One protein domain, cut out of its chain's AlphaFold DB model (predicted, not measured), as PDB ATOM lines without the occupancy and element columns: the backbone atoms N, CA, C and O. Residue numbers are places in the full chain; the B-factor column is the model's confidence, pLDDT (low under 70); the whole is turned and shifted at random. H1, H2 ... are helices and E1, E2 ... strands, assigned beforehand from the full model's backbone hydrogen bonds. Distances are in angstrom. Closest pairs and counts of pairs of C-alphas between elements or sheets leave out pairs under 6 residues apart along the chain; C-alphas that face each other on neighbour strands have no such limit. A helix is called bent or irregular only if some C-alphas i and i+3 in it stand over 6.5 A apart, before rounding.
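This is residues 36 to 180 of the 239 residues of an uncharacterized protein of Pseudogymnoascus sp. VKM F-4515 (FW-2607) (UniProt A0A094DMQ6). A strongly twisted wall of strands runs through the whole, made of two meanders, E3 E4 E5 and E6 E7 E8, joined through E2 and E1; H1, H2, H3 and H4 lie to one side of this wall, H6 to the other. The long strand E7 runs past E1 to form a hairpin with E6 at one end of the longest axis, and H4, side by side with H2, lies at the other end. The printed part has 145 residues with six named helices and eight named strands, in the order H1 H2 E1 H3 E2 H4 E3 E4 E5 H5 H6 E6 E7 E8, a mixed class of helices and strands. The sheet is mixed and branched at E7: E2 and E5 are parallel, and its other neighbour pairs are antiparallel. The whole is compact, with a radius of gyration of the C-alphas of 14.4 A, and spans 40 by 33 by 30 A.

The longest strand, E7, covers residues 159 to 166 and measures 22.7 A, from C-alpha 159 at (346.695, 257.448, 391.119) to C-alpha 166 at (343.065, 275.323, 404.587). E6 is residues 154 to 156, E8 residues 175 to 177 and E1 residues 70 to 72. E2, residues 91 to 96, is 15.6 A long. E5 is residues 131 to 134, E4 residues 123 to 126 and E3 residues 115 to 118. The longest helix, H1, residues 38 to 50, begins at C-alpha 38, (339.738, 285.902, 393.506), and is 17.8 A long. H2, residues 57 to 64, measures 10.3 A, and H4, residues 102 to 111, 15.0 A. H3 is residues 76 to 80, H5 residues 136 to 140 and H6 residues 149 to 152. H4 is irregular: C-alphas 103 and 106 are 7.2 A apart.

E7 has three neighbours in staggered pairing: it pairs with E6 over its residues 159 to 161, with E8 over its residues 162 to 164 and with E1 over its residues 164 to 166. E1 and E8 lie on opposite sides of E7. N 161 and O 154 are 2.9 A apart in the hairpin of E6 and E7, N 164 and O 175 2.8 A in that of E7 and E8, and N 71 and O 165 2.8 A between E1 and E7. On the other side of E1 is E2, with N 72 and O 94 2.9 A apart. E2 and E5 are parallel at 32 degrees, with N 93 and O 132 2.9 A apart. In the hairpins E4 and E5, then E3 and E4, N 124 and O 133 are 2.7 A apart, N 116 and O 125 2.8 A. H3 is on the sheet, at a height of 6.9 A, over none of its strands. H1 only grazes the sheet with residues 45 to 49; its residues 44 to 48 touch H3, the closest C-alphas being those of Lys 44 and Tyr 80, 5.6 A. H5 and H6 only graze the sheet too; the closest C-alphas of E2 and H6 are those of Tyr 92 and Arg 151, 6.5 A. H2 is not on the sheet, and H4 only just not, with 4 pairs of C-alphas within 10 A. H2 and H4 touch at a shallow tilt of 29 degrees, opposite ways, closest at the C-alphas of Trp 58 and Leu 108, 6.1 A. H4 and H5 only just touch, with 3 pairs of C-alphas within 8 A, closest at Arg 105 and Trp 139, 6.0 A. In H1, H2, H3 and H5 every O i to N i+4 pair is within hydrogen-bond range; in H4 2 of 6 are, beside 5 of 7 O i to N i+3 pairs, and H6 is too short for an O i to N i+4 pair.

The C-alphas farthest apart are those of Asp 103 and Tyr 157, 42.8 A. The printed part, residues 36 to 180, has no cut and no long link. The mean pLDDT of the printed part is 90.2; residues 171 to 172 are under 70.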
ATOM      1  N   VAL A  36     340.813 282.645 387.180       72.94
ATOM      2  CA  VAL A  36     339.593 282.684 388.011       72.94
ATOM      3  C   VAL A  36     339.646 283.909 388.932       72.94
ATOM      4  O   VAL A  36     340.607 284.040 389.692       72.94
ATOM      5  N   PRO A  37     338.632 284.799 388.927       84.69
ATOM      6  CA  PRO A  37     338.605 285.940 389.837       84.69
ATOM      7  C   PRO A  37     338.705 285.499 391.300       84.69
ATOM      8  O   PRO A  37     338.039 284.547 391.722       84.69
ATOM      9  N   LEU A  38     339.506 286.213 392.093       82.56
ATOM     10  CA  LEU A  38     339.738 285.902 393.506       82.56
ATOM     11  C   LEU A  38     338.430 285.860 394.310       82.56
ATOM     12  O   LEU A  38     338.300 285.083 395.253       82.56
ATOM     13  N   GLU A  39     337.453 286.674 393.925       85.56
ATOM     14  CA  GLU A  39     336.118 286.724 394.517       85.56
ATOM     15  C   GLU A  39     335.382 285.388 394.367       85.56
ATOM     16  O   GLU A  39     334.767 284.920 395.322       85.56
ATOM     17  N   VAL A  40     335.512 284.732 393.209       86.38
ATOM     18  CA  VAL A  40     334.908 283.415 392.953       86.38
ATOM     19  C   VAL A  40     335.598 282.342 393.793       86.38
ATOM     20  O   VAL A  40     334.932 281.486 394.377       86.38
ATOM     21  N   LEU A  41     336.931 282.390 393.902       86.31
ATOM     22  CA  LEU A  41     337.685 281.458 394.750       86.31
ATOM     23  C   LEU A  41     337.317 281.617 396.229       86.31
ATOM     24  O   LEU A  41     337.139 280.617 396.928       86.31
ATOM     25  N   ARG A  42     337.155 282.863 396.693       88.44
ATOM     26  CA  ARG A  42     336.664 283.190 398.040       88.44
ATOM     27  C   ARG A  42     335.267 282.644 398.274       88.44
ATOM     28  O   ARG A  42     335.054 281.967 399.271       88.44
ATOM     29  N   GLU A  43     334.343 282.868 397.346       89.44
ATOM     30  CA  GLU A  43     332.969 282.377 397.459       89.44
ATOM     31  C   GLU A  43     332.920 280.847 397.558       89.44
ATOM     32  O   GLU A  43     332.291 280.308 398.472       89.44
ATOM     33  N   LYS A  44     333.641 280.131 396.684       90.31
ATOM     34  CA  LYS A  44     333.753 278.662 396.747       90.31
ATOM     35  C   LYS A  44     334.353 278.190 398.070       90.31
ATOM     36  O   LYS A  44     333.857 277.243 398.683       90.31
ATOM     37  N   HIS A  45     335.403 278.866 398.530       91.81
ATOM     38  CA  HIS A  45     336.075 278.562 399.789       91.81
ATOM     39  C   HIS A  45     335.133 278.720 400.984       91.81
ATOM     40  O   HIS A  45     334.929 277.765 401.738       91.81
ATOM     41  N   SER A  46     334.500 279.886 401.111       91.38
ATOM     42  CA  SER A  46     333.519 280.167 402.158       91.38
ATOM     43  C   SER A  46     332.331 279.215 402.080       91.38
ATOM     44  O   SER A  46     331.853 278.764 403.111       91.38
ATOM     45  N   THR A  47     331.886 278.828 400.883       92.00
ATOM     46  CA  THR A  47     330.771 277.885 400.707       92.00
ATOM     47  C   THR A  47     331.047 276.530 401.365       92.00
ATOM     48  O   THR A  47     330.179 275.995 402.058       92.00
ATOM     49  N   VAL A  48     332.259 275.981 401.218       93.94
ATOM     50  CA  VAL A  48     332.626 274.702 401.855       93.94
ATOM     51  C   VAL A  48     332.727 274.834 403.374       93.94
ATOM     52  O   VAL A  48     332.209 273.976 404.091       93.94
ATOM     53  N   TRP A  49     333.356 275.898 403.878       95.38
ATOM     54  CA  TRP A  49     333.489 276.116 405.322       95.38
ATOM     55  C   TRP A  49     332.141 276.412 405.992       95.38
ATOM     56  O   TRP A  49     331.825 275.790 407.005       95.38
ATOM     57  N   ASN A  50     331.281 277.225 405.373       94.38
ATOM     58  CA  ASN A  50     329.936 277.549 405.865       94.38
ATOM     59  C   ASN A  50     328.977 276.348 405.839       94.38
ATOM     60  O   ASN A  50     327.977 276.325 406.555       94.38
ATOM     61  N   ALA A  51     329.270 275.317 405.041       95.00
ATOM     62  CA  ALA A  51     328.526 274.057 405.093       95.00
ATOM     63  C   ALA A  51     328.833 273.217 406.346       95.00
ATOM     64  O   ALA A  51     328.118 272.249 406.625       95.00
ATOM     65  N   ILE A  52     329.894 273.567 407.077       97.06
ATOM     66  CA  ILE A  52     330.386 272.867 408.266       97.06
ATOM     67  C   ILE A  52     330.221 273.746 409.511       97.06
ATOM     68  O   ILE A  52     329.726 273.268 410.533       97.06
ATOM     69  N   PHE A  53     330.582 275.023 409.421       96.88
ATOM     70  CA  PHE A  53     330.534 276.000 410.506       96.88
ATOM     71  C   PHE A  53     329.391 277.002 410.297       96.88
ATOM     72  O   PHE A  53     329.021 277.319 409.168       96.88
ATOM     73  N   LYS A  54     328.784 277.458 411.397       96.31
ATOM     74  CA  LYS A  54     327.753 278.508 411.412       96.31
ATOM     75  C   LYS A  54     328.349 279.901 411.237       96.31
ATOM     76  O   LYS A  54     327.681 280.786 410.713       96.31
ATOM     77  N   ASP A  55     329.570 280.060 411.722       94.56
ATOM     78  CA  ASP A  55     330.351 281.282 411.765       94.56
ATOM     79  C   ASP A  55     331.844 280.925 411.771       94.56
ATOM     80  O   ASP A  55     332.233 279.766 411.937       94.56
ATOM     81  N   ASP A  56     332.678 281.942 411.603       93.88
ATOM     82  CA  ASP A  56     334.123 281.783 411.470       93.88
ATOM     83  C   ASP A  56     334.849 281.762 412.826       93.88
ATOM     84  O   ASP A  56     336.071 281.605 412.875       93.88
ATOM     85  N   ASP A  57     334.133 281.921 413.946       93.25
ATOM     86  CA  ASP A  57     334.728 282.250 415.246       93.25
ATOM     87  C   ASP A  57     335.691 281.173 415.739       93.25
ATOM     88  O   ASP A  57     336.770 281.481 416.253       93.25
ATOM     89  N   TRP A  58     335.320 279.897 415.600       95.19
ATOM     90  CA  TRP A  58     336.182 278.802 416.040       95.19
ATOM     91  C   TRP A  58     337.457 278.717 415.197       95.19
ATOM     92  O   TRP A  58     338.558 278.650 415.747       95.19
ATOM     93  N   ALA A  59     337.317 278.751 413.870       94.31
ATOM     94  CA  ALA A  59     338.442 278.611 412.951       94.31
ATOM     95  C   ALA A  59     339.392 279.814 413.057       94.31
ATOM     96  O   ALA A  59     340.613 279.644 413.090       94.31
ATOM     97  N   LYS A  60     338.831 281.016 413.229       93.81
ATOM     98  CA  LYS A  60     339.574 282.243 413.513       93.81
ATOM     99  C   LYS A  60     340.353 282.148 414.822       93.81
ATOM    100  O   LYS A  60     341.554 282.384 414.802       93.81
ATOM    101  N   LYS A  61     339.731 281.732 415.932       93.00
ATOM    102  CA  LYS A  61     340.439 281.571 417.219       93.00
ATOM    103  C   LYS A  61     341.555 280.529 417.149       93.00
ATOM    104  O   LYS A  61     342.628 280.739 417.712       93.00
ATOM    105  N   ALA A  62     341.326 279.414 416.451       92.00
ATOM    106  CA  ALA A  62     342.370 278.418 416.218       92.00
ATOM    107  C   ALA A  62     343.542 279.017 415.417       92.00
ATOM    108  O   ALA A  62     344.701 278.812 415.776       92.00
ATOM    109  N   SER A  63     343.247 279.818 414.389       91.06
ATOM    110  CA  SER A  63     344.267 280.516 413.599       91.06
ATOM    111  C   SER A  63     345.036 281.573 414.398       91.06
ATOM    112  O   SER A  63     346.265 281.592 414.369       91.06
ATOM    113  N   GLU A  64     344.342 282.386 415.196       91.00
ATOM    114  CA  GLU A  64     344.940 283.370 416.113       91.00
ATOM    115  C   GLU A  64     345.836 282.711 417.174       91.00
ATOM    116  O   GLU A  64     346.811 283.312 417.625       91.00
ATOM    117  N   SER A  65     345.560 281.450 417.518       88.81
ATOM    118  CA  SER A  65     346.394 280.631 418.410       88.81
ATOM    119  C   SER A  65     347.612 280.007 417.703       88.81
ATOM    120  O   SER A  65     348.359 279.242 418.311       88.81
ATOM    121  N   GLY A  66     347.834 280.324 416.423       88.25
ATOM    122  CA  GLY A  66     348.975 279.855 415.633       88.25
ATOM    123  C   GLY A  66     348.774 278.501 414.949       88.25
ATOM    124  O   GLY A  66     349.752 277.912 414.481       88.25
ATOM    125  N   PHE A  67     347.540 277.995 414.884       89.69
ATOM    126  CA  PHE A  67     347.215 276.759 414.169       89.69
ATOM    127  C   PHE A  67     346.720 277.036 412.749       89.69
ATOM    128  O   PHE A  67     346.307 278.141 412.417       89.69
ATOM    129  N   ASN A  68     346.729 276.008 411.900       90.50
ATOM    130  CA  ASN A  68     346.247 276.106 410.523       90.50
ATOM    131  C   ASN A  68     345.155 275.057 410.298       90.50
ATOM    132  O   ASN A  68     345.455 273.988 409.774       90.50
ATOM    133  N   PRO A  69     343.901 275.313 410.719       94.06
ATOM    134  CA  PRO A  69     342.814 274.375 410.485       94.06
ATOM    135  C   PRO A  69     342.694 274.034 408.998       94.06
ATOM    136  O   PRO A  69     342.775 274.906 408.134       94.06
ATOM    137  N   ALA A  70     342.488 272.760 408.704       95.38
ATOM    138  CA  ALA A  70     342.413 272.238 407.356       95.38
ATOM    139  C   ALA A  70     341.353 271.142 407.263       95.38
ATOM    140  O   ALA A  70     341.250 270.264 408.122       95.38
ATOM    141  N   LEU A  71     340.579 271.169 406.186       97.19
ATOM    142  CA  LEU A  71     339.667 270.100 405.812       97.19
ATOM    143  C   LEU A  71     340.394 269.156 404.861       97.19
ATOM    144  O   LEU A  71     340.936 269.602 403.855       97.19
ATOM    145  N   VAL A  72     340.373 267.853 405.139       96.81
ATOM    146  CA  VAL A  72     341.035 266.838 404.306       96.81
ATOM    147  C   VAL A  72     340.043 265.767 403.863       96.81
ATOM    148  O   VAL A  72     339.339 265.185 404.689       96.81
ATOM    149  N   GLY A  73     340.011 265.453 402.567       96.44
ATOM    150  CA  GLY A  73     339.232 264.329 402.047       96.44
ATOM    151  C   GLY A  73     339.021 264.326 400.532       96.44
ATOM    152  O   GLY A  73     338.986 265.360 399.869       96.44
ATOM    153  N   GLN A  74     338.801 263.132 399.972       93.88
ATOM    154  CA  GLN A  74     338.653 262.911 398.526       93.88
ATOM    155  C   GLN A  74     337.456 263.627 397.876       93.88
ATOM    156  O   GLN A  74     337.436 263.826 396.662       93.88
ATOM    157  N   ASN A  75     336.422 263.959 398.653       92.25
ATOM    158  CA  ASN A  75     335.180 264.539 398.145       92.25
ATOM    159  C   ASN A  75     335.167 266.070 398.169       92.25
ATOM    160  O   ASN A  75     334.195 266.646 397.685       92.25
ATOM    161  N   LEU A  76     336.220 266.721 398.674       92.81
ATOM    162  CA  LEU A  76     336.279 268.181 398.759       92.81
ATOM    163  C   LEU A  76     336.192 268.853 397.384       92.81
ATOM    164  O   LEU A  76     335.474 269.832 397.267       92.81
ATOM    165  N   TYR A  77     336.775 268.274 396.327       88.31
ATOM    166  CA  TYR A  77     336.573 268.745 394.943       88.31
ATOM    167  C   TYR A  77     335.107 268.840 394.549       88.31
ATOM    168  O   TYR A  77     334.680 269.816 393.945       88.31
ATOM    169  N   ASN A  78     334.317 267.831 394.917       88.19
ATOM    170  CA  ASN A  78     332.899 267.845 394.589       88.19
ATOM    171  C   ASN A  78     332.153 268.900 395.402       88.19
ATOM    172  O   ASN A  78     331.158 269.396 394.909       88.19
ATOM    173  N   LEU A  79     332.580 269.206 396.630       91.81
ATOM    174  CA  LEU A  79     331.947 270.242 397.449       91.81
ATOM    175  C   LEU A  79     332.330 271.645 396.975       91.81
ATOM    176  O   LEU A  79     331.466 272.506 396.896       91.81
ATOM    177  N   TYR A  80     333.597 271.843 396.621       90.69
ATOM    178  CA  TYR A  80     334.158 273.127 396.205       90.69
ATOM    179  C   TYR A  80     333.624 273.600 394.848       90.69
ATOM    180  O   TYR A  80     333.420 274.789 394.637       90.69
ATOM    181  N   GLU A  81     333.348 272.663 393.935       88.12
ATOM    182  CA  GLU A  81     332.766 272.964 392.621       88.12
ATOM    183  C   GLU A  81     331.227 272.948 392.607       88.12
ATOM    184  O   GLU A  81     330.613 273.260 391.586       88.12
ATOM    185  N   CYS A  82     330.569 272.547 393.700       83.75
ATOM    186  CA  CYS A  82     329.117 272.404 393.712       83.75
ATOM    187  C   CYS A  82     328.423 273.704 394.112       83.75
ATOM    188  O   CYS A  82     328.675 274.255 395.177       83.75
ATOM    189  N   GLN A  83     327.471 274.132 393.283       77.94
ATOM    190  CA  GLN A  83     326.607 275.280 393.570       77.94
ATOM    191  C   GLN A  83     325.586 274.993 394.684       77.94
ATOM    192  O   GLN A  83     325.115 275.916 395.337       77.94
ATOM    193  N   ASP A  84     325.240 273.720 394.911       85.00
ATOM    194  CA  ASP A  84     324.292 273.305 395.948       85.00
ATOM    195  C   ASP A  84     324.810 272.097 396.736       85.00
ATOM    196  O   ASP A  84     324.589 270.928 396.397       85.00
ATOM    197  N   ILE A  85     325.472 272.392 397.857       85.81
ATOM    198  CA  ILE A  85     326.043 271.383 398.753       85.81
ATOM    199  C   ILE A  85     324.990 270.398 399.285       85.81
ATOM    200  O   ILE A  85     325.327 269.233 399.530       85.81
ATOM    201  N   ARG A  86     323.713 270.785 399.413       83.06
ATOM    202  CA  ARG A  86     322.658 269.881 399.915       83.06
ATOM    203  C   ARG A  86     322.403 268.729 398.944       83.06
ATOM    204  O   ARG A  86     322.145 267.590 399.350       83.06
ATOM    205  N   ASN A  87     322.563 269.013 397.655       83.31
ATOM    206  CA  ASN A  87     322.420 268.054 396.566       83.31
ATOM    207  C   ASN A  87     323.741 267.391 396.151       83.31
ATOM    208  O   ASN A  87     323.745 266.508 395.289       83.31
ATOM    209  N   SER A  88     324.850 267.724 396.816       87.75
ATOM    210  CA  SER A  88     326.150 267.103 396.566       87.75
ATOM    211  C   SER A  88     326.180 265.605 396.915       87.75
ATOM    212  O   SER A  88     325.276 265.029 397.540       87.75
ATOM    213  N   LYS A  89     327.252 264.936 396.473       89.50
ATOM    214  CA  LYS A  89     327.551 263.555 396.871       89.50
ATOM    215  C   LYS A  89     327.995 263.526 398.336       89.50
ATOM    216  O   LYS A  89     328.710 264.438 398.743       89.50
ATOM    217  N   PRO A  90     327.675 262.459 399.093       93.38
ATOM    218  CA  PRO A  90     328.176 262.306 400.451       93.38
ATOM    219  C   PRO A  90     329.690 262.494 400.531       93.38
ATOM    220  O   PRO A  90     330.431 261.975 399.688       93.38
ATOM    221  N   ALA A  91     330.132 263.230 401.544       95.75
ATOM    222  CA  ALA A  91     331.529 263.569 401.749       95.75
ATOM    223  C   ALA A  91     331.964 263.171 403.157       95.75
ATOM    224  O   ALA A  91     331.298 263.483 404.141       95.75
ATOM    225  N   TYR A  92     333.099 262.481 403.239       97.38
ATOM    226  CA  TYR A  92     333.792 262.251 404.497       97.38
ATOM    227  C   TYR A  92     335.029 263.136 404.546       97.38
ATOM    228  O   TYR A  92     335.850 263.087 403.627       97.38
ATOM    229  N   ILE A  93     335.131 263.941 405.597       97.75
ATOM    230  CA  ILE A  93     336.160 264.966 405.762       97.75
ATOM    231  C   ILE A  93     336.792 264.784 407.140       97.75
ATOM    232  O   ILE A  93     336.090 264.478 408.101       97.75
ATOM    233  N   ALA A  94     338.101 264.973 407.250       97.69
ATOM    234  CA  ALA A  94     338.781 265.148 408.528       97.69
ATOM    235  C   ALA A  94     339.095 266.633 408.744       97.69
ATOM    236  O   ALA A  94     339.617 267.278 407.836       97.69
ATOM    237  N   LEU A  95     338.777 267.154 409.929       97.06
ATOM    238  CA  LEU A  95     339.253 268.451 410.400       97.06
ATOM    239  C   LEU A  95     340.597 268.240 411.092       97.06
ATOM    240  O   LEU A  95     340.662 267.582 412.132       97.06
ATOM    241  N   VAL A  96     341.648 268.786 410.497       94.69
ATOM    242  CA  VAL A  96     343.027 268.679 410.967       94.69
ATOM    243  C   VAL A  96     343.487 270.057 411.410       94.69
ATOM    244  O   VAL A  96     343.302 271.032 410.693       94.69
ATOM    245  N   VAL A  97     344.066 270.153 412.596       91.38
ATOM    246  CA  VAL A  97     344.489 271.407 413.229       91.38
ATOM    247  C   VAL A  97     345.976 271.365 413.568       91.38
ATOM    248  O   VAL A  97     346.664 272.374 413.420       91.38
ATOM    249  N   GLY A  98     346.508 270.181 413.899       81.19
ATOM    250  CA  GLY A  98     347.946 269.960 414.065       81.19
ATOM    251  C   GLY A  98     348.535 270.530 415.356       81.19
ATOM    252  O   GLY A  98     349.687 270.973 415.356       81.19
ATOM    253  N   GLY A  99     347.768 270.533 416.448       79.38
ATOM    254  CA  GLY A  99     348.255 270.967 417.753       79.38
ATOM    255  C   GLY A  99     347.197 270.966 418.852       79.38
ATOM    256  O   GLY A  99     346.032 270.653 418.604       79.38
ATOM    257  N   ASP A 100     347.631 271.301 420.069       82.00
ATOM    258  CA  ASP A 100     346.759 271.367 421.238       82.00
ATOM    259  C   ASP A 100     345.869 272.605 421.167       82.00
ATOM    260  O   ASP A 100     346.331 273.734 421.325       82.00
ATOM    261  N   ILE A 101     344.581 272.375 420.941       80.94
ATOM    262  CA  ILE A 101     343.569 273.427 420.879       80.94
ATOM    263  C   ILE A 101     342.569 273.341 422.030       80.94
ATOM    264  O   ILE A 101     341.402 273.720 421.882       80.94
ATOM    265  N   THR A 102     343.008 272.817 423.178       79.69
ATOM    266  CA  THR A 102     342.169 272.615 424.366       79.69
ATOM    267  C   THR A 102     341.336 273.851 424.726       79.69
ATOM    268  O   THR A 102     340.151 273.697 425.029       79.69
ATOM    269  N   ASP A 103     341.893 275.057 424.573       73.94
ATOM    270  CA  ASP A 103     341.232 276.333 424.890       73.94
ATOM    271  C   ASP A 103     340.019 276.656 423.999       73.94
ATOM    272  O   ASP A 103     339.093 277.349 424.421       73.94
ATOM    273  N   VAL A 104     339.985 276.140 422.766       80.81
ATOM    274  CA  VAL A 104     338.891 276.382 421.801       80.81
ATOM    275  C   VAL A 104     338.062 275.129 421.515       80.81
ATOM    276  O   VAL A 104     337.059 275.184 420.800       80.81
ATOM    277  N   ARG A 105     338.430 273.985 422.096       82.25
ATOM    278  CA  ARG A 105     337.722 272.709 421.937       82.25
ATOM    279  C   ARG A 105     336.269 272.787 422.398       82.25
ATOM    280  O   ARG A 105     335.384 272.259 421.727       82.25
ATOM    281  N   GLU A 106     336.016 273.428 423.535       79.19
ATOM    282  CA  GLU A 106     334.682 273.457 424.157       79.19
ATOM    283  C   GLU A 106     333.650 274.212 423.312       79.19
ATOM    284  O   GLU A 106     332.458 273.910 423.360       79.19
ATOM    285  N   ILE A 107     334.112 275.148 422.481       89.25
ATOM    286  CA  ILE A 107     333.256 275.923 421.582       89.25
ATOM    287  C   ILE A 107     333.148 275.311 420.177       89.25
ATOM    288  O   ILE A 107     332.281 275.739 419.419       89.25
ATOM    289  N   LEU A 108     333.947 274.283 419.839       94.44
ATOM    290  CA  LEU A 108     333.931 273.650 418.513       94.44
ATOM    291  C   LEU A 108     332.524 273.191 418.138       94.44
ATOM    292  O   LEU A 108     331.970 273.681 417.164       94.44
ATOM    293  N   LEU A 109     331.906 272.307 418.928       95.25
ATOM    294  CA  LEU A 109     330.573 271.785 418.598       95.25
ATOM    295  C   LEU A 109     329.525 272.906 418.506       95.25
ATOM    296  O   LEU A 109     328.635 272.844 417.664       95.25
ATOM    297  N   ASN A 110     329.660 273.962 419.310       94.62
ATOM    298  CA  ASN A 110     328.754 275.106 419.258       94.62
ATOM    299  C   ASN A 110     328.928 275.949 417.989       94.62
ATOM    300  O   ASN A 110     327.952 276.562 417.570       94.62
ATOM    301  N   SER A 111     330.103 275.943 417.359       96.44
ATOM    302  CA  SER A 111     330.357 276.622 416.077       96.44
ATOM    303  C   SER A 111     329.881 275.832 414.853       96.44
ATOM    304  O   SER A 111     329.727 276.395 413.776       96.44
ATOM    305  N   LEU A 112     329.598 274.531 414.987       97.12
ATOM    306  CA  LEU A 112     329.218 273.669 413.861       97.12
ATOM    307  C   LEU A 112     327.743 273.823 413.473       97.12
ATOM    308  O   LEU A 112     326.884 273.944 414.346       97.12
ATOM    309  N   GLN A 113     327.430 273.714 412.179       97.50
ATOM    310  CA  GLN A 113     326.058 273.622 411.652       97.50
ATOM    311  C   GLN A 113     325.224 272.541 412.378       97.50
ATOM    312  O   GLN A 113     325.800 271.640 412.998       97.50
ATOM    313  N   PRO A 114     323.873 272.577 412.331       97.19
ATOM    314  CA  PRO A 114     323.029 271.580 412.991       97.19
ATOM    315  C   PRO A 114     323.457 270.138 412.688       97.19
ATOM    316  O   PRO A 114     323.499 269.705 411.535       97.19
ATOM    317  N   HIS A 115     323.767 269.379 413.738       97.88
ATOM    318  CA  HIS A 115     324.445 268.094 413.592       97.88
ATOM    319  C   HIS A 115     324.025 267.055 414.635       97.88
ATOM    320  O   HIS A 115     323.264 267.328 415.566       97.88
ATOM    321  N   THR A 116     324.535 265.840 414.448       97.94
ATOM    322  CA  THR A 116     324.573 264.759 415.435       97.94
ATOM    323  C   THR A 116     326.030 264.407 415.707       97.94
ATOM    324  O   THR A 116     326.773 264.113 414.771       97.94
ATOM    325  N   PHE A 117     326.446 264.434 416.974       97.06
ATOM    326  CA  PHE A 117     327.808 264.078 417.369       97.06
ATOM    327  C   PHE A 117     327.894 262.619 417.833       97.06
ATOM    328  O   PHE A 117     327.278 262.217 418.821       97.06
ATOM    329  N   LEU A 118     328.701 261.827 417.131       96.69
ATOM    330  CA  LEU A 118     328.997 260.433 417.437       96.69
ATOM    331  C   LEU A 118     330.246 260.363 418.319       96.69
ATOM    332  O   LEU A 118     331.380 260.263 417.849       96.69
ATOM    333  N   LYS A 119     330.038 260.399 419.639       92.94
ATOM    334  CA  LYS A 119     331.127 260.461 420.633       92.94
ATOM    335  C   LYS A 119     332.121 259.294 420.546       92.94
ATOM    336  O   LYS A 119     333.278 259.480 420.924       92.94
ATOM    337  N   SER A 120     331.687 258.118 420.088       92.69
ATOM    338  CA  SER A 120     332.531 256.920 419.956       92.69
ATOM    339  C   SER A 120     333.554 257.029 418.828       92.69
ATOM    340  O   SER A 120     334.663 256.543 418.986       92.69
ATOM    341  N   THR A 121     333.203 257.682 417.718       93.69
ATOM    342  CA  THR A 121     334.074 257.829 416.539       93.69
ATOM    343  C   THR A 121     334.636 259.239 416.374       93.69
ATOM    344  O   THR A 121     335.427 259.477 415.467       93.69
ATOM    345  N   LYS A 122     334.221 260.180 417.236       95.81
ATOM    346  CA  LYS A 122     334.489 261.623 417.102       95.81
ATOM    347  C   LYS A 122     334.050 262.169 415.742       95.81
ATOM    348  O   LYS A 122     334.684 263.059 415.182       95.81
ATOM    349  N   GLU A 123     332.962 261.626 415.206       97.62
ATOM    350  CA  GLU A 123     332.373 262.082 413.951       97.62
ATOM    351  C   GLU A 123     331.176 262.993 414.225       97.62
ATOM    352  O   GLU A 123     330.370 262.753 415.123       97.62
ATOM    353  N   VAL A 124     331.037 264.026 413.410       98.06
ATOM    354  CA  VAL A 124     329.902 264.935 413.367       98.06
ATOM    355  C   VAL A 124     329.181 264.709 412.045       98.06
ATOM    356  O   VAL A 124     329.774 264.830 410.973       98.06
ATOM    357  N   VAL A 125     327.901 264.352 412.115       98.06
ATOM    358  CA  VAL A 125     327.040 264.159 410.942       98.06
ATOM    359  C   VAL A 125     326.096 265.347 410.843       98.06
ATOM    360  O   VAL A 125     325.273 265.560 411.736       98.06
ATOM    361  N   PHE A 126     326.222 266.127 409.776       97.12
ATOM    362  CA  PHE A 126     325.396 267.310 409.557       97.12
ATOM    363  C   PHE A 126     324.002 266.925 409.058       97.12
ATOM    364  O   PHE A 126     323.846 265.966 408.307       97.12
ATOM    365  N   LYS A 127     322.972 267.647 409.513       92.56
ATOM    366  CA  LYS A 127     321.571 267.343 409.168       92.56
ATOM    367  C   LYS A 127     321.208 267.818 407.763       92.56
ATOM    368  O   LYS A 127     320.555 267.092 407.021       92.56
ATOM    369  N   ASP A 128     321.676 269.012 407.411       89.62
ATOM    370  CA  ASP A 128     321.288 269.707 406.178       89.62
ATOM    371  C   ASP A 128     322.321 269.558 405.053       89.62
ATOM    372  O   ASP A 128     322.144 270.091 403.958       89.62
ATOM    373  N   SER A 129     323.401 268.816 405.298       90.06
ATOM    374  CA  SER A 129     324.401 268.464 404.294       90.06
ATOM    375  C   SER A 129     324.744 266.981 404.401       90.06
ATOM    376  O   SER A 129     324.609 266.360 405.450       90.06
ATOM    377  N   LYS A 130     325.217 266.376 403.309       93.12
ATOM    378  CA  LYS A 130     325.652 264.964 403.310       93.12
ATOM    379  C   LYS A 130     327.107 264.820 403.771       93.12
ATOM    380  O   LYS A 130     327.833 263.946 403.290       93.12
ATOM    381  N   ILE A 131     327.543 265.710 404.659       97.31
ATOM    382  CA  ILE A 131     328.910 265.777 405.163       97.31
ATOM    383  C   ILE A 131     328.986 265.015 406.487       97.31
ATOM    384  O   ILE A 131     328.169 265.184 407.391       97.31
ATOM    385  N   THR A 132     329.999 264.164 406.602       98.06
ATOM    386  CA  THR A 132     330.457 263.609 407.875       98.06
ATOM    387  C   THR A 132     331.857 264.135 408.138       98.06
ATOM    388  O   THR A 132     332.767 263.896 407.341       98.06
ATOM    389  N   LEU A 133     332.022 264.840 409.251       98.38
ATOM    390  CA  LEU A 133     333.281 265.435 409.673       98.38
ATOM    391  C   LEU A 133     333.873 264.645 410.833       98.38
ATOM    392  O   LEU A 133     333.256 264.530 411.885       98.38
ATOM    393  N   ASN A 134     335.078 264.124 410.672       97.94
ATOM    394  CA  ASN A 134     335.864 263.618 411.785       97.94
ATOM    395  C   ASN A 134     336.592 264.787 412.455       97.94
ATOM    396  O   ASN A 134     337.354 265.492 411.795       97.94
ATOM    397  N   ILE A 135     336.347 264.982 413.749       96.38
ATOM    398  CA  ILE A 135     336.943 266.054 414.560       96.38
ATOM    399  C   ILE A 135     337.942 265.508 415.586       96.38
ATOM    400  O   ILE A 135     338.197 266.150 416.598       96.38
ATOM    401  N   HIS A 136     338.471 264.300 415.375       94.06
ATOM    402  CA  HIS A 136     339.289 263.610 416.371       94.06
ATOM    403  C   HIS A 136     340.544 264.413 416.754       94.06
ATOM    404  O   HIS A 136     340.853 264.519 417.940       94.06
ATOM    405  N   ASP A 137     341.208 265.037 415.774       91.56
ATOM    406  CA  ASP A 137     342.367 265.910 416.011       91.56
ATOM    407  C   ASP A 137     341.994 267.110 416.896       91.56
ATOM    408  O   ASP A 137     342.517 267.287 417.995       91.56
ATOM    409  N   ALA A 138     340.968 267.850 416.474       90.00
ATOM    410  CA  ALA A 138     340.460 269.031 417.164       90.00
ATOM    411  C   ALA A 138     339.848 268.743 418.556       90.00
ATOM    412  O   ALA A 138     339.684 269.649 419.373       90.00
ATOM    413  N   TRP A 139     339.461 267.494 418.828       87.25
ATOM    414  CA  TRP A 139     338.763 267.112 420.057       87.25
ATOM    415  C   TRP A 139     339.680 266.495 421.118       87.25
ATOM    416  O   TRP A 139     339.479 266.708 422.317       87.25
ATOM    417  N   SER A 140     340.653 265.690 420.696       81.62
ATOM    418  CA  SER A 140     341.434 264.838 421.601       81.62
ATOM    419  C   SER A 140     342.936 265.100 421.572       81.62
ATOM    420  O   SER A 140     343.617 264.515 422.405       81.62
ATOM    421  N   TRP A 141     343.424 265.946 420.657       76.44
ATOM    422  CA  TRP A 141     344.850 266.185 420.403       76.44
ATOM    423  C   TRP A 141     345.709 264.909 420.492       76.44
ATOM    424  O   TRP A 141     346.572 264.767 421.359       76.44
ATOM    425  N   PRO A 142     345.422 263.911 419.650       76.44
ATOM    426  CA  PRO A 142     346.171 262.672 419.669       76.44
ATOM    427  C   PRO A 142     347.481 262.811 418.879       76.44
ATOM    428  O   PRO A 142     347.578 263.593 417.935       76.44
ATOM    429  N   ASP A 143     348.431 261.915 419.135       78.50
ATOM    430  CA  ASP A 143     349.538 261.682 418.194       78.50
ATOM    431  C   ASP A 143     349.038 261.080 416.860       78.50
ATOM    432  O   ASP A 143     349.725 261.117 415.836       78.50
ATOM    433  N   VAL A 144     347.840 260.476 416.868       86.75
ATOM    434  CA  VAL A 144     347.230 259.788 415.725       86.75
ATOM    435  C   VAL A 144     345.724 260.048 415.647       86.75
ATOM    436  O   VAL A 144     344.970 259.786 416.581       86.75
ATOM    437  N   ILE A 145     345.260 260.498 414.487       91.94
ATOM    438  CA  ILE A 145     343.852 260.751 414.191       91.94
ATOM    439  C   ILE A 145     343.153 259.418 413.891       91.94
ATOM    440  O   ILE A 145     343.403 258.776 412.865       91.94
ATOM    441  N   GLU A 146     342.254 258.995 414.777       92.94
ATOM    442  CA  GLU A 146     341.524 257.739 414.608       92.94
ATOM    443  C   GLU A 146     340.389 257.880 413.584       92.94
ATOM    444  O   GLU A 146     339.383 258.559 413.805       92.94
ATOM    445  N   LEU A 147     340.548 257.212 412.440       94.62
ATOM    446  CA  LEU A 147     339.535 257.050 411.397       94.62
ATOM    447  C   LEU A 147     339.971 255.973 410.406       94.62
ATOM    448  O   LEU A 147     341.133 255.608 410.352       94.62
ATOM    449  N   LYS A 148     339.066 255.503 409.542       94.88
ATOM    450  CA  LYS A 148     339.435 254.608 408.430       94.88
ATOM    451  C   LYS A 148     340.115 255.407 407.311       94.88
ATOM    452  O   LYS A 148     339.382 256.057 406.554       94.88
ATOM    453  N   PRO A 149     341.450 255.351 407.119       93.50
ATOM    454  CA  PRO A 149     342.124 256.310 406.245       93.50
ATOM    455  C   PRO A 149     341.710 256.178 404.781       93.50
ATOM    456  O   PRO A 149     341.590 257.178 404.083       93.50
ATOM    457  N   ARG A 150     341.300 254.977 404.344       92.56
ATOM    458  CA  ARG A 150     340.689 254.747 403.022       92.56
ATOM    459  C   ARG A 150     339.539 255.712 402.683       92.56
ATOM    460  O   ARG A 150     339.311 255.968 401.506       92.56
ATOM    461  N   ARG A 151     338.802 256.240 403.669       94.50
ATOM    462  CA  ARG A 151     337.707 257.204 403.431       94.50
ATOM    463  C   ARG A 151     338.210 258.570 402.967       94.50
ATOM    464  O   ARG A 151     337.456 259.284 402.311       94.50
ATOM    465  N   LEU A 152     339.464 258.913 403.261       95.19
ATOM    466  CA  LEU A 152     340.084 260.168 402.839       95.19
ATOM    467  C   LEU A 152     340.585 260.123 401.395       95.19
ATOM    468  O   LEU A 152     340.824 261.178 400.824       95.19
ATOM    469  N   PHE A 153     340.695 258.941 400.780       93.38
ATOM    470  CA  PHE A 153     341.321 258.785 399.469       93.38
ATOM    471  C   PHE A 153     340.400 258.154 398.427       93.38
ATOM    472  O   PHE A 153     339.645 257.221 398.708       93.38
ATOM    473  N   SER A 154     340.561 258.598 397.183       90.88
ATOM    474  CA  SER A 154     340.057 257.921 395.989       90.88
ATOM    475  C   SER A 154     341.216 257.310 395.197       90.88
ATOM    476  O   SER A 154     342.362 257.731 395.333       90.88
ATOM    477  N   TYR A 155     340.927 256.323 394.348       88.50
ATOM    478  CA  TYR A 155     341.882 255.826 393.355       88.50
ATOM    479  C   TYR A 155     341.282 255.996 391.969       88.50
ATOM    480  O   TYR A 155     340.310 255.323 391.620       88.50
ATOM    481  N   ARG A 156     341.829 256.936 391.197       84.44
ATOM    482  CA  ARG A 156     341.356 257.271 389.849       84.44
ATOM    483  C   ARG A 156     342.549 257.463 388.931       84.44
ATOM    484  O   ARG A 156     343.570 257.993 389.351       84.44
ATOM    485  N   TYR A 157     342.416 257.018 387.684       85.75
ATOM    486  CA  TYR A 157     343.485 257.110 386.681       85.75
ATOM    487  C   TYR A 157     344.820 256.516 387.157       85.75
ATOM    488  O   TYR A 157     345.884 257.041 386.862       85.75
ATOM    489  N   LYS A 158     344.746 255.406 387.904       84.75
ATOM    490  CA  LYS A 158     345.888 254.708 388.518       84.75
ATOM    491  C   LYS A 158     346.650 255.502 389.594       84.75
ATOM    492  O   LYS A 158     347.717 255.058 390.015       84.75
ATOM    493  N   THR A 159     346.071 256.587 390.107       85.38
ATOM    494  CA  THR A 159     346.695 257.448 391.119       85.38
ATOM    495  C   THR A 159     345.802 257.584 392.352       85.38
ATOM    496  O   THR A 159     344.578 257.711 392.243       85.38
ATOM    497  N   LEU A 160     346.418 257.534 393.538       88.44
ATOM    498  CA  LEU A 160     345.765 257.858 394.804       88.44
ATOM    499  C   LEU A 160     345.544 259.372 394.883       88.44
ATOM    500  O   LEU A 160     346.471 260.131 394.619       88.44
ATOM    501  N   ARG A 161     344.333 259.805 395.235       89.19
ATOM    502  CA  ARG A 161     343.980 261.227 395.305       89.19
ATOM    503  C   ARG A 161     343.239 261.551 396.592       89.19
ATOM    504  O   ARG A 161     342.308 260.833 396.965       89.19
ATOM    505  N   SER A 162     343.612 262.660 397.208       94.06
ATOM    506  CA  SER A 162     342.862 263.355 398.254       94.06
ATOM    507  C   SER A 162     342.942 264.857 397.975       94.06
ATOM    508  O   SER A 162     343.659 265.280 397.067       94.06
ATOM    509  N   ALA A 163     342.209 265.653 398.734       94.69
ATOM    510  CA  ALA A 163     342.327 267.097 398.693       94.69
ATOM    511  C   ALA A 163     342.435 267.661 400.107       94.69
ATOM    512  O   ALA A 163     342.048 267.004 401.079       94.69
ATOM    513  N   CYS A 164     342.937 268.885 400.187       95.00
ATOM    514  CA  CYS A 164     343.037 269.676 401.396       95.00
ATOM    515  C   CYS A 164     342.488 271.080 401.129       95.00
ATOM    516  O   CYS A 164     342.749 271.650 400.074       95.00
ATOM    517  N   LEU A 165     341.763 271.650 402.083       94.94
ATOM    518  CA  LEU A 165     341.320 273.040 402.054       94.94
ATOM    519  C   LEU A 165     341.685 273.682 403.392       94.94
ATOM    520  O   LEU A 165     341.121 273.310 404.419       94.94
ATOM    521  N   TYR A 166     342.658 274.590 403.386       94.12
ATOM    522  CA  TYR A 166     343.065 275.323 404.587       94.12
ATOM    523  C   TYR A 166     342.035 276.386 404.948       94.12
ATOM    524  O   TYR A 166     341.286 276.826 404.086       94.12
ATOM    525  N   TRP A 167     341.982 276.784 406.212       92.75
ATOM    526  CA  TRP A 167     341.173 277.913 406.645       92.75
ATOM    527  C   TRP A 167     341.803 279.241 406.212       92.75
ATOM    528  O   TRP A 167     343.018 279.404 406.323       92.75
ATOM    529  N   ASP A 168     340.964 280.167 405.733       85.19
ATOM    530  CA  ASP A 168     341.303 281.555 405.370       85.19
ATOM    531  C   ASP A 168     342.527 281.695 404.445       85.19
ATOM    532  O   ASP A 168     343.324 282.630 404.528       85.19
ATOM    533  N   ASP A 169     342.687 280.735 403.531       83.19
ATOM    534  CA  ASP A 169     343.764 280.738 402.551       83.19
ATOM    535  C   ASP A 169     343.231 280.603 401.131       83.19
ATOM    536  O   ASP A 169     343.082 279.519 400.570       83.19
ATOM    537  N   TYR A 170     342.958 281.756 400.535       76.94
ATOM    538  CA  TYR A 170     342.465 281.845 399.163       76.94
ATOM    539  C   TYR A 170     343.586 281.702 398.126       76.94
ATOM    540  O   TYR A 170     343.307 281.410 396.968       76.94
ATOM    541  N   SER A 171     344.845 281.909 398.536       69.12
ATOM    542  CA  SER A 171     346.028 281.751 397.674       69.12
ATOM    543  C   SER A 171     346.439 280.288 397.513       69.12
ATOM    544  O   SER A 171     347.025 279.899 396.505       69.12
ATOM    545  N   TYR A 172     346.102 279.483 398.517       65.94
ATOM    546  CA  TYR A 172     346.205 278.035 398.550       65.94
ATOM    547  C   TYR A 172     344.779 277.486 398.588       65.94
ATOM    548  O   TYR A 172     344.345 276.875 399.569       65.94
ATOM    549  N   SER A 173     344.060 277.761 397.489       76.19
ATOM    550  CA  SER A 173     342.754 277.189 397.160       76.19
ATOM    551  C   SER A 173     342.777 275.659 397.285       76.19
ATOM    552  O   SER A 173     343.789 275.054 397.651       76.19
ATOM    553  N   LEU A 174     341.643 275.006 397.020       88.12
ATOM    554  CA  LEU A 174     341.518 273.559 397.148       88.12
ATOM    555  C   LEU A 174     342.739 272.807 396.568       88.12
ATOM    556  O   LEU A 174     342.929 272.697 395.358       88.12
ATOM    557  N   TYR A 175     343.555 272.252 397.462       88.62
ATOM    558  CA  TYR A 175     344.858 271.687 397.145       88.62
ATOM    559  C   TYR A 175     344.742 270.186 396.897       88.62
ATOM    560  O   TYR A 175     344.244 269.455 397.757       88.62
ATOM    561  N   GLU A 176     345.248 269.703 395.759       89.62
ATOM    562  CA  GLU A 176     345.380 268.258 395.538       89.62
ATOM    563  C   GLU A 176     346.510 267.737 396.409       89.62
ATOM    564  O   GLU A 176     347.637 268.208 396.295       89.62
ATOM    565  N   VAL A 177     346.228 266.744 397.249       88.88
ATOM    566  CA  VAL A 177     347.281 266.045 397.987       88.88
ATOM    567  C   VAL A 177     347.898 265.024 397.028       88.88
ATOM    568  O   VAL A 177     347.235 264.025 396.713       88.88
ATOM    569  N   PRO A 178     349.127 265.249 396.525       84.94
ATOM    570  CA  PRO A 178     349.756 264.330 395.592       84.94
ATOM    571  C   PRO A 178     350.084 263.016 396.301       84.94
ATOM    572  O   PRO A 178     350.326 262.977 397.505       84.94
ATOM    573  N   ALA A 179     350.150 261.919 395.544       85.12
ATOM    574  CA  ALA A 179     350.458 260.606 396.110       85.12
ATOM    575  C   ALA A 179     351.829 260.555 396.817       85.12
ATOM    576  O   ALA A 179     352.012 259.740 397.714       85.12
ATOM    577  N   THR A 180     352.766 261.431 396.438       84.31
ATOM    578  CA  THR A 180     354.080 261.599 397.084       84.31
ATOM    579  C   THR A 180     353.989 262.162 398.500       84.31
ATOM    580  O   THR A 180     354.862 261.880 399.311       84.31
TER     581      THR A 180